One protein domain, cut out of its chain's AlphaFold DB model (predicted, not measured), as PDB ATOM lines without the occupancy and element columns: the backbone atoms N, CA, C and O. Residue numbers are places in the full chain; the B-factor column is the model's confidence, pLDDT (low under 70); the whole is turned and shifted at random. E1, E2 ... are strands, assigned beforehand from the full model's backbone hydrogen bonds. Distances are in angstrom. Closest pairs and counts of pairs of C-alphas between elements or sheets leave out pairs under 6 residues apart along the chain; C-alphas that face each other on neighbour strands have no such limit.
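Overview. This is residues 347 to 417 of the 417 residues of the protein "InlB B-repeat-containing protein" of Mollicutes bacterium (UniProt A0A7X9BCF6). The strands wrap into a small, incompletely closed barrel: E1, E2, E3 and E6 make one wall and E4, E5, E7 and E8 the other, joined where E1 pairs with E8 and where E3 turns into E4; between E5 and E6 the ring lacks strand pairing. The printed part has 71 residues, eight strands E1 to E8 in chain order and no named helix; the class is all strand. The branched sheet is mixed, with only E1 and E8 parallel. It is compact, with a radius of gyration of the C-alphas of 11.2 A and spans of 35 by 25 by 22 A.

Arrangement. E1, residues 347 to 352, and E2, residues 359 to 366, form an antiparallel hairpin, with N 349 and O 363 2.8 A apart. E3, residues 369 to 371, continues this meander, each strand the antiparallel neighbour of the one before; N 371 and O 364 are 2.8 A apart. E3 runs on into E4, residues 373 to 378, at 89 degrees. E5, residues 381 to 385, forms a hairpin with E4, N 383 to O 376 being 2.9 A. E6, residues 390 to 392, is antiparallel to E2, N 360 to O 391 being 2.8 A. The closest C-alphas of E5 and E6, Cys 384 and Ile 391, are 6.2 A apart. E7, residues 401 to 406, is antiparallel to E4, N 377 to O 403 being 2.8 A. E8, residues 411 to 416, forms a hairpin with E7, N 404 to O 412 being 2.8 A, and is parallel to E1, N 348 to O 415 being 2.9 A.

Along the chain. E1, 17.2 A long, begins at C-alpha 347 (-2.903, -34.324, -9.844). E2 is 23.5 A long. E8, 15.9 A, ends at C-alpha 416 (2.124, -36.688, -10.477).

Size, cuts and confidence. The C-alphas farthest apart, Tyr 356 and Asn 408, are 35.2 A apart. The printed part has no cut and no long link. Residues 386 to 388 have pLDDT under 70.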
ATOM      1  N   THR A 347      -4.081 -33.586 -10.303       92.06
ATOM      2  CA  THR A 347      -2.903 -34.324  -9.844       92.06
ATOM      3  C   THR A 347      -3.269 -35.714  -9.352       92.06
ATOM      4  O   THR A 347      -4.425 -35.994  -9.035       92.06
ATOM      5  N   PHE A 348      -2.291 -36.615  -9.317       90.38
ATOM      6  CA  PHE A 348      -2.450 -37.924  -8.700       90.38
ATOM      7  C   PHE A 348      -1.298 -38.230  -7.747       90.38
ATOM      8  O   PHE A 348      -0.143 -37.887  -7.998       90.38
ATOM      9  N   LYS A 349      -1.625 -38.940  -6.668       88.75
ATOM     10  CA  LYS A 349      -0.688 -39.374  -5.636       88.75
ATOM     11  C   LYS A 349      -0.732 -40.882  -5.479       88.75
ATOM     12  O   LYS A 349      -1.812 -41.465  -5.392       88.75
ATOM     13  N   VAL A 350       0.447 -41.493  -5.395       86.94
ATOM     14  CA  VAL A 350       0.639 -42.939  -5.226       86.94
ATOM     15  C   VAL A 350       1.168 -43.207  -3.818       86.94
ATOM     16  O   VAL A 350       2.233 -42.709  -3.458       86.94
ATOM     17  N   THR A 351       0.446 -44.000  -3.025       84.25
ATOM     18  CA  THR A 351       0.799 -44.313  -1.625       84.25
ATOM     19  C   THR A 351       0.991 -45.819  -1.434       84.25
ATOM     20  O   THR A 351       0.343 -46.607  -2.119       84.25
ATOM     21  N   LEU A 352       1.898 -46.231  -0.540       78.31
ATOM     22  CA  LEU A 352       2.075 -47.640  -0.150       78.31
ATOM     23  C   LEU A 352       0.785 -48.213   0.448       78.31
ATOM     24  O   LEU A 352       0.129 -47.521   1.225       78.31
ATOM     25  N   VAL A 353       0.452 -49.460   0.096       76.44
ATOM     26  CA  VAL A 353      -0.546 -50.253   0.834       76.44
ATOM     27  C   VAL A 353       0.070 -50.739   2.152       76.44
ATOM     28  O   VAL A 353      -0.487 -50.480   3.214       76.44
ATOM     29  N   ASP A 354       1.256 -51.352   2.084       75.75
ATOM     30  CA  ASP A 354       2.142 -51.697   3.202       75.75
ATOM     31  C   ASP A 354       3.590 -51.877   2.682       75.75
ATOM     32  O   ASP A 354       3.820 -51.828   1.471       75.75
ATOM     33  N   ASP A 355       4.571 -52.054   3.577       70.81
ATOM     34  CA  ASP A 355       6.005 -52.122   3.229       70.81
ATOM     35  C   ASP A 355       6.416 -53.382   2.440       70.81
ATOM     36  O   ASP A 355       7.532 -53.447   1.918       70.81
ATOM     37  N   TYR A 356       5.530 -54.375   2.327       72.75
ATOM     38  CA  TYR A 356       5.807 -55.669   1.698       72.75
ATOM     39  C   TYR A 356       4.942 -55.935   0.457       72.75
ATOM     40  O   TYR A 356       5.216 -56.876  -0.291       72.75
ATOM     41  N   SER A 357       3.926 -55.109   0.211       75.69
ATOM     42  CA  SER A 357       2.999 -55.248  -0.903       75.69
ATOM     43  C   SER A 357       3.535 -54.577  -2.174       75.69
ATOM     44  O   SER A 357       3.996 -53.428  -2.142       75.69
ATOM     45  N   PRO A 358       3.446 -55.251  -3.337       74.75
ATOM     46  CA  PRO A 358       3.706 -54.608  -4.618       74.75
ATOM     47  C   PRO A 358       2.620 -53.584  -4.988       74.75
ATOM     48  O   PRO A 358       2.836 -52.807  -5.919       74.75
ATOM     49  N   ASP A 359       1.489 -53.546  -4.275       78.25
ATOM     50  CA  ASP A 359       0.345 -52.705  -4.614       78.25
ATOM     51  C   ASP A 359       0.432 -51.294  -4.008       78.25
ATOM     52  O   ASP A 359       0.957 -51.063  -2.913       78.25
ATOM     53  N   ARG A 360      -0.119 -50.312  -4.729       79.88
ATOM     54  CA  ARG A 360      -0.184 -48.900  -4.324       79.88
ATOM     55  C   ARG A 360      -1.591 -48.341  -4.458       79.88
ATOM     56  O   ARG A 360      -2.267 -48.638  -5.433       79.88
ATOM     57  N   ILE A 361      -1.994 -47.464  -3.537       81.69
ATOM     58  CA  ILE A 361      -3.257 -46.713  -3.614       81.69
ATOM     59  C   ILE A 361      -3.043 -45.438  -4.428       81.69
ATOM     60  O   ILE A 361      -2.139 -44.657  -4.112       81.69
ATOM     61  N   ILE A 362      -3.917 -45.181  -5.405       86.50
ATOM     62  CA  ILE A 362      -3.956 -43.903  -6.127       86.50
ATOM     63  C   ILE A 362      -5.082 -43.014  -5.604       86.50
ATOM     64  O   ILE A 362      -6.236 -43.427  -5.507       86.50
ATOM     65  N   SER A 363      -4.755 -41.761  -5.298       89.69
ATOM     66  CA  SER A 363      -5.736 -40.691  -5.089       89.69
ATOM     67  C   SER A 363      -5.574 -39.635  -6.174       89.69
ATOM     68  O   SER A 363      -4.447 -39.297  -6.520       89.69
ATOM     69  N   VAL A 364      -6.687 -39.128  -6.701       91.25
ATOM     70  CA  VAL A 364      -6.704 -38.038  -7.684       91.25
ATOM     71  C   VAL A 364      -7.238 -36.787  -7.011       91.25
ATOM     72  O   VAL A 364      -8.163 -36.869  -6.202       91.25
ATOM     73  N   TYR A 365      -6.668 -35.644  -7.361       92.50
ATOM     74  CA  TYR A 365      -7.053 -34.342  -6.854       92.50
ATOM     75  C   TYR A 365      -7.424 -33.419  -8.017       92.50
ATOM     76  O   TYR A 365      -6.762 -33.429  -9.051       92.50
ATOM     77  N   GLU A 366      -8.485 -32.636  -7.844       93.31
ATOM     78  CA  GLU A 366      -8.841 -31.484  -8.679       93.31
ATOM     79  C   GLU A 366      -8.549 -30.230  -7.853       93.31
ATOM     80  O   GLU A 366      -9.115 -30.065  -6.772       93.31
ATOM     81  N   ASP A 367      -7.615 -29.396  -8.314       91.38
ATOM     82  CA  ASP A 367      -7.153 -28.191  -7.608       91.38
ATOM     83  C   ASP A 367      -6.838 -28.449  -6.118       91.38
ATOM     84  O   ASP A 367      -7.229 -27.702  -5.222       91.38
ATOM     85  N   GLY A 368      -6.157 -29.569  -5.844       88.75
ATOM     86  CA  GLY A 368      -5.758 -29.985  -4.494       88.75
ATOM     87  C   GLY A 368      -6.862 -30.638  -3.651       88.75
ATOM     88  O   GLY A 368      -6.584 -31.111  -2.550       88.75
ATOM     89  N   THR A 369      -8.096 -30.739  -4.151       90.81
ATOM     90  CA  THR A 369      -9.191 -31.446  -3.468       90.81
ATOM     91  C   THR A 369      -9.306 -32.867  -3.987       90.81
ATOM     92  O   THR A 369      -9.440 -33.075  -5.190       90.81
ATOM     93  N   LYS A 370      -9.277 -33.865  -3.095       91.19
ATOM     94  CA  LYS A 370      -9.411 -35.273  -3.493       91.19
ATOM     95  C   LYS A 370     -10.772 -35.504  -4.152       91.19
ATOM     96  O   LYS A 370     -11.804 -35.191  -3.565       91.19
ATOM     97  N   ILE A 371     -10.762 -36.097  -5.340       91.44
ATOM     98  CA  ILE A 371     -11.960 -36.402  -6.118       91.44
ATOM     99  C   ILE A 371     -12.112 -37.901  -6.357       91.44
ATOM    100  O   ILE A 371     -11.148 -38.669  -6.359       91.44
ATOM    101  N   ASN A 372     -13.353 -38.303  -6.609       90.44
ATOM    102  CA  ASN A 372     -13.658 -39.629  -7.119       90.44
ATOM    103  C   ASN A 372     -13.528 -39.651  -8.649       90.44
ATOM    104  O   ASN A 372     -13.796 -38.663  -9.335       90.44
ATOM    105  N   PHE A 373     -13.146 -40.803  -9.188       91.19
ATOM    106  CA  PHE A 373     -12.932 -41.029 -10.614       91.19
ATOM    107  C   PHE A 373     -13.416 -42.430 -10.998       91.19
ATOM    108  O   PHE A 373     -13.586 -43.292 -10.140       91.19
ATOM    109  N   THR A 374     -13.638 -42.673 -12.287       92.06
ATOM    110  CA  THR A 374     -14.065 -43.980 -12.804       92.06
ATOM    111  C   THR A 374     -12.866 -44.877 -13.105       92.06
ATOM    112  O   THR A 374     -12.866 -46.058 -12.741       92.06
ATOM    113  N   SER A 375     -11.825 -44.345 -13.753       90.81
ATOM    114  CA  SER A 375     -10.600 -45.102 -14.048       90.81
ATOM    115  C   SER A 375      -9.373 -44.241 -14.299       90.81
ATOM    116  O   SER A 375      -9.496 -43.058 -14.600       90.81
ATOM    117  N   ILE A 376      -8.197 -44.863 -14.206       89.88
ATOM    118  CA  ILE A 376      -6.917 -44.275 -14.618       89.88
ATOM    119  C   ILE A 376      -6.346 -45.098 -15.761       89.88
ATOM    120  O   ILE A 376      -6.415 -46.330 -15.755       89.88
ATOM    121  N   GLU A 377      -5.799 -44.399 -16.747       90.38
ATOM    122  CA  GLU A 377      -5.251 -44.973 -17.961       90.38
ATOM    123  C   GLU A 377      -3.836 -44.464 -18.241       90.38
ATOM    124  O   GLU A 377      -3.535 -43.273 -18.115       90.38
ATOM    125  N   VAL A 378      -2.985 -45.388 -18.679       86.31
ATOM    126  CA  VAL A 378      -1.609 -45.150 -19.119       86.31
ATOM    127  C   VAL A 378      -1.479 -45.690 -20.535       86.31
ATOM    128  O   VAL A 378      -1.794 -46.850 -20.787       86.31
ATOM    129  N   ASN A 379      -1.039 -44.851 -21.477       83.56
ATOM    130  CA  ASN A 379      -0.910 -45.213 -22.897       83.56
ATOM    131  C   ASN A 379      -2.192 -45.832 -23.499       83.56
ATOM    132  O   ASN A 379      -2.123 -46.705 -24.358       83.56
ATOM    133  N   GLY A 380      -3.367 -45.399 -23.024       80.00
ATOM    134  CA  GLY A 380      -4.676 -45.910 -23.456       80.00
ATOM    135  C   GLY A 380      -5.124 -47.212 -22.783       80.00
ATOM    136  O   GLY A 380      -6.244 -47.655 -23.021       80.00
ATOM    137  N   ASN A 381      -4.299 -47.805 -21.917       85.12
ATOM    138  CA  ASN A 381      -4.649 -48.998 -21.153       85.12
ATOM    139  C   ASN A 381      -5.145 -48.619 -19.761       85.12
ATOM    140  O   ASN A 381      -4.503 -47.850 -19.046       85.12
ATOM    141  N   LYS A 382      -6.279 -49.191 -19.361       88.00
ATOM    142  CA  LYS A 382      -6.872 -48.996 -18.039       88.00
ATOM    143  C   LYS A 382      -6.106 -49.788 -16.987       88.00
ATOM    144  O   LYS A 382      -6.114 -51.014 -17.026       88.00
ATOM    145  N   ILE A 383      -5.479 -49.075 -16.052       85.00
ATOM    146  CA  ILE A 383      -4.624 -49.663 -15.011       85.00
ATOM    147  C   ILE A 383      -5.326 -49.775 -13.653       85.00
ATOM    148  O   ILE A 383      -4.973 -50.642 -12.866       85.00
ATOM    149  N   CYS A 384      -6.358 -48.964 -13.381       82.62
ATOM    150  CA  CYS A 384      -7.222 -49.158 -12.209       82.62
ATOM    151  C   CYS A 384      -8.630 -48.563 -12.362       82.62
ATOM    152  O   CYS A 384      -8.927 -47.797 -13.288       82.62
ATOM    153  N   THR A 385      -9.507 -48.927 -11.423       78.88
ATOM    154  CA  THR A 385     -10.901 -48.467 -11.310       78.88
ATOM    155  C   THR A 385     -11.171 -47.832  -9.955       78.88
ATOM    156  O   THR A 385     -10.689 -48.326  -8.941       78.88
ATOM    157  N   GLY A 386     -12.017 -46.801  -9.919       67.81
ATOM    158  CA  GLY A 386     -12.300 -46.024  -8.705       67.81
ATOM    159  C   GLY A 386     -12.925 -46.783  -7.527       67.81
ATOM    160  O   GLY A 386     -12.888 -46.283  -6.410       67.81
ATOM    161  N   SER A 387     -13.463 -47.989  -7.733       66.06
ATOM    162  CA  SER A 387     -13.994 -48.842  -6.658       66.06
ATOM    163  C   SER A 387     -12.921 -49.654  -5.921       66.06
ATOM    164  O   SER A 387     -13.167 -50.112  -4.811       66.06
ATOM    165  N   ASN A 388     -11.745 -49.841  -6.524       66.94
ATOM    166  CA  ASN A 388     -10.590 -50.488  -5.908       66.94
ATOM    167  C   ASN A 388      -9.315 -49.893  -6.533       66.94
ATOM    168  O   ASN A 388      -8.767 -50.476  -7.471       66.94
ATOM    169  N   PRO A 389      -8.900 -48.679  -6.120       79.19
ATOM    170  CA  PRO A 389      -7.875 -47.898  -6.811       79.19
ATOM    171  C   PRO A 389      -6.460 -48.360  -6.431       79.19
ATOM    172  O   PRO A 389      -5.588 -47.537  -6.145       79.19
ATOM    173  N   THR A 390      -6.249 -49.675  -6.385       80.12
ATOM    174  CA  THR A 390      -4.929 -50.275  -6.240       80.12
ATOM    175  C   THR A 390      -4.325 -50.549  -7.613       80.12
ATOM    176  O   THR A 390      -5.033 -50.840  -8.578       80.12
ATOM    177  N   ILE A 391      -3.008 -50.409  -7.709       79.31
ATOM    178  CA  ILE A 391      -2.213 -50.707  -8.906       79.31
ATOM    179  C   ILE A 391      -0.921 -51.403  -8.512       79.31
ATOM    180  O   ILE A 391      -0.432 -51.197  -7.401       79.31
ATOM    181  N   ASN A 392      -0.318 -52.137  -9.442       79.06
ATOM    182  CA  ASN A 392       1.027 -52.642  -9.234       79.06
ATOM    183  C   ASN A 392       2.037 -51.480  -9.293       79.06
ATOM    184  O   ASN A 392       1.949 -50.609 -10.161       79.06
ATOM    185  N   LYS A 393       3.025 -51.463  -8.390       72.75
ATOM    186  CA  LYS A 393       4.103 -50.462  -8.361       72.75
ATOM    187  C   LYS A 393       4.762 -50.279  -9.735       72.75
ATOM    188  O   LYS A 393       5.049 -49.142 -10.105       72.75
ATOM    189  N   PHE A 394       4.992 -51.365 -10.474       75.94
ATOM    190  CA  PHE A 394       5.677 -51.325 -11.768       75.94
ATOM    191  C   PHE A 394       4.856 -50.623 -12.862       75.94
ATOM    192  O   PHE A 394       5.442 -50.064 -13.785       75.94
ATOM    193  N   ASP A 395       3.525 -50.569 -12.732       74.56
ATOM    194  CA  ASP A 395       2.634 -49.971 -13.738       74.56
ATOM    195  C   ASP A 395       2.684 -48.435 -13.758       74.56
ATOM    196  O   ASP A 395       2.226 -47.810 -14.714       74.56
ATOM    197  N   VAL A 396       3.227 -47.809 -12.706       72.94
ATOM    198  CA  VAL A 396       3.359 -46.343 -12.587       72.94
ATOM    199  C   VAL A 396       4.772 -45.874 -12.258       72.94
ATOM    200  O   VAL A 396       5.001 -44.681 -12.038       72.94
ATOM    201  N   GLU A 397       5.737 -46.791 -12.208       78.81
ATOM    202  CA  GLU A 397       7.131 -46.453 -11.946       78.81
ATOM    203  C   GLU A 397       7.684 -45.614 -13.112       78.81
ATOM    204  O   GLU A 397       7.642 -46.013 -14.271       78.81
ATOM    205  N   GLY A 398       8.149 -44.395 -12.814       80.00
ATOM    206  CA  GLY A 398       8.632 -43.444 -13.825       80.00
ATOM    207  C   GLY A 398       7.547 -42.664 -14.586       80.00
ATOM    208  O   GLY A 398       7.888 -41.858 -15.450       80.00
ATOM    209  N   ILE A 399       6.260 -42.844 -14.265       85.06
ATOM    210  CA  ILE A 399       5.161 -42.108 -14.908       85.06
ATOM    211  C   ILE A 399       4.924 -40.763 -14.214       85.06
ATOM    212  O   ILE A 399       4.639 -40.705 -13.017       85.06
ATOM    213  N   ASN A 400       4.992 -39.681 -14.993       87.38
ATOM    214  CA  ASN A 400       4.788 -38.311 -14.505       87.38
ATOM    215  C   ASN A 400       3.384 -37.760 -14.789       87.38
ATOM    216  O   ASN A 400       2.996 -36.762 -14.188       87.38
ATOM    217  N   ALA A 401       2.618 -38.391 -15.682       90.44
ATOM    218  CA  ALA A 401       1.253 -37.995 -16.002       90.44
ATOM    219  C   ALA A 401       0.411 -39.205 -16.417       90.44
ATOM    220  O   ALA A 401       0.901 -40.107 -17.098       90.44
ATOM    221  N   VAL A 402      -0.862 -39.206 -16.033       90.75
ATOM    222  CA  VAL A 402      -1.837 -40.252 -16.372       90.75
ATOM    223  C   VAL A 402      -3.109 -39.629 -16.932       90.75
ATOM    224  O   VAL A 402      -3.413 -38.469 -16.659       90.75
ATOM    225  N   THR A 403      -3.888 -40.399 -17.693       93.12
ATOM    226  CA  THR A 403      -5.254 -39.990 -18.041       93.12
ATOM    227  C   THR A 403      -6.210 -40.463 -16.956       93.12
ATOM    228  O   THR A 403      -6.311 -41.659 -16.698       93.12
ATOM    229  N   VAL A 404      -6.943 -39.545 -16.339       91.19
ATOM    230  CA  VAL A 404      -8.022 -39.856 -15.401       91.19
ATOM    231  C   VAL A 404      -9.355 -39.717 -16.120       91.19
ATOM    232  O   VAL A 404      -9.646 -38.686 -16.722       91.19
ATOM    233  N   VAL A 405     -10.183 -40.751 -16.032       92.12
ATOM    234  CA  VAL A 405     -11.583 -40.713 -16.450       92.12
ATOM    235  C   VAL A 405     -12.419 -40.345 -15.234       92.12
ATOM    236  O   VAL A 405     -12.555 -41.139 -14.304       92.12
ATOM    237  N   LEU A 406     -12.957 -39.131 -15.224       89.88
ATOM    238  CA  LEU A 406     -13.812 -38.613 -14.161       89.88
ATOM    239  C   LEU A 406     -15.182 -39.315 -14.158       89.88
ATOM    240  O   LEU A 406     -15.559 -39.984 -15.123       89.88
ATOM    241  N   ILE A 407     -15.958 -39.147 -13.082       89.06
ATOM    242  CA  ILE A 407     -17.298 -39.757 -12.954       89.06
ATOM    243  C   ILE A 407     -18.237 -39.326 -14.090       89.06
ATOM    244  O   ILE A 407     -19.052 -40.118 -14.552       89.06
ATOM    245  N   ASN A 408     -18.090 -38.097 -14.589       85.19
ATOM    246  CA  ASN A 408     -18.860 -37.591 -15.727       85.19
ATOM    247  C   ASN A 408     -18.370 -38.120 -17.095       85.19
ATOM    248  O   ASN A 408     -18.836 -37.652 -18.127       85.19
ATOM    249  N   GLY A 409     -17.414 -39.057 -17.121       86.69
ATOM    250  CA  GLY A 409     -16.847 -39.645 -18.339       86.69
ATOM    251  C   GLY A 409     -15.741 -38.815 -18.994       86.69
ATOM    252  O   GLY A 409     -15.123 -39.271 -19.958       86.69
ATOM    253  N   ARG A 410     -15.448 -37.614 -18.479       88.75
ATOM    254  CA  ARG A 410     -14.412 -36.737 -19.030       88.75
ATOM    255  C   ARG A 410     -13.022 -37.309 -18.787       88.75
ATOM    256  O   ARG A 410     -12.712 -37.762 -17.689       88.75
ATOM    257  N   ARG A 411     -12.173 -37.228 -19.807       92.00
ATOM    258  CA  ARG A 411     -10.773 -37.658 -19.765       92.00
ATOM    259  C   ARG A 411      -9.894 -36.437 -19.521       92.00
ATOM    260  O   ARG A 411      -9.931 -35.502 -20.315       92.00
ATOM    261  N   VAL A 412      -9.142 -36.432 -18.427       91.81
ATOM    262  CA  VAL A 412      -8.243 -35.332 -18.048       91.81
ATOM    263  C   VAL A 412      -6.835 -35.856 -17.821       91.81
ATOM    264  O   VAL A 412      -6.661 -36.983 -17.364       91.81
ATOM    265  N   THR A 413      -5.825 -35.047 -18.118       92.94
ATOM    266  CA  THR A 413      -4.440 -35.374 -17.771       92.94
ATOM    267  C   THR A 413      -4.189 -34.963 -16.328       92.94
ATOM    268  O   THR A 413      -4.305 -33.782 -16.006       92.94
ATOM    269  N   ALA A 414      -3.850 -35.921 -15.468       91.50
ATOM    270  CA  ALA A 414      -3.411 -35.655 -14.105       91.50
ATOM    271  C   ALA A 414      -1.895 -35.827 -14.004       91.50
ATOM    272  O   ALA A 414      -1.366 -36.875 -14.378       91.50
ATOM    273  N   ASN A 415      -1.206 -34.817 -13.483       92.44
ATOM    274  CA  ASN A 415       0.237 -34.872 -13.260       92.44
ATOM    275  C   ASN A 415       0.548 -35.486 -11.894       92.44
ATOM    276  O   ASN A 415      -0.248 -35.389 -10.961       92.44
ATOM    277  N   ARG A 416       1.696 -36.141 -11.762       89.69
ATOM    278  CA  ARG A 416       2.124 -36.688 -10.477       89.69
ATOM    279  C   ARG A 416       2.403 -35.539  -9.508       89.69
ATOM    280  O   ARG A 416       3.100 -34.599  -9.884       89.69
ATOM    281  N   GLU A 417       1.827 -35.625  -8.311       85.31
ATOM    282  CA  GLU A 417       2.092 -34.685  -7.209       85.31
ATOM    283  C   GLU A 417       3.510 -34.839  -6.646       85.31
ATOM    284  O   GLU A 417       3.970 -36.003  -6.500       85.31
TER     285      GLU A 417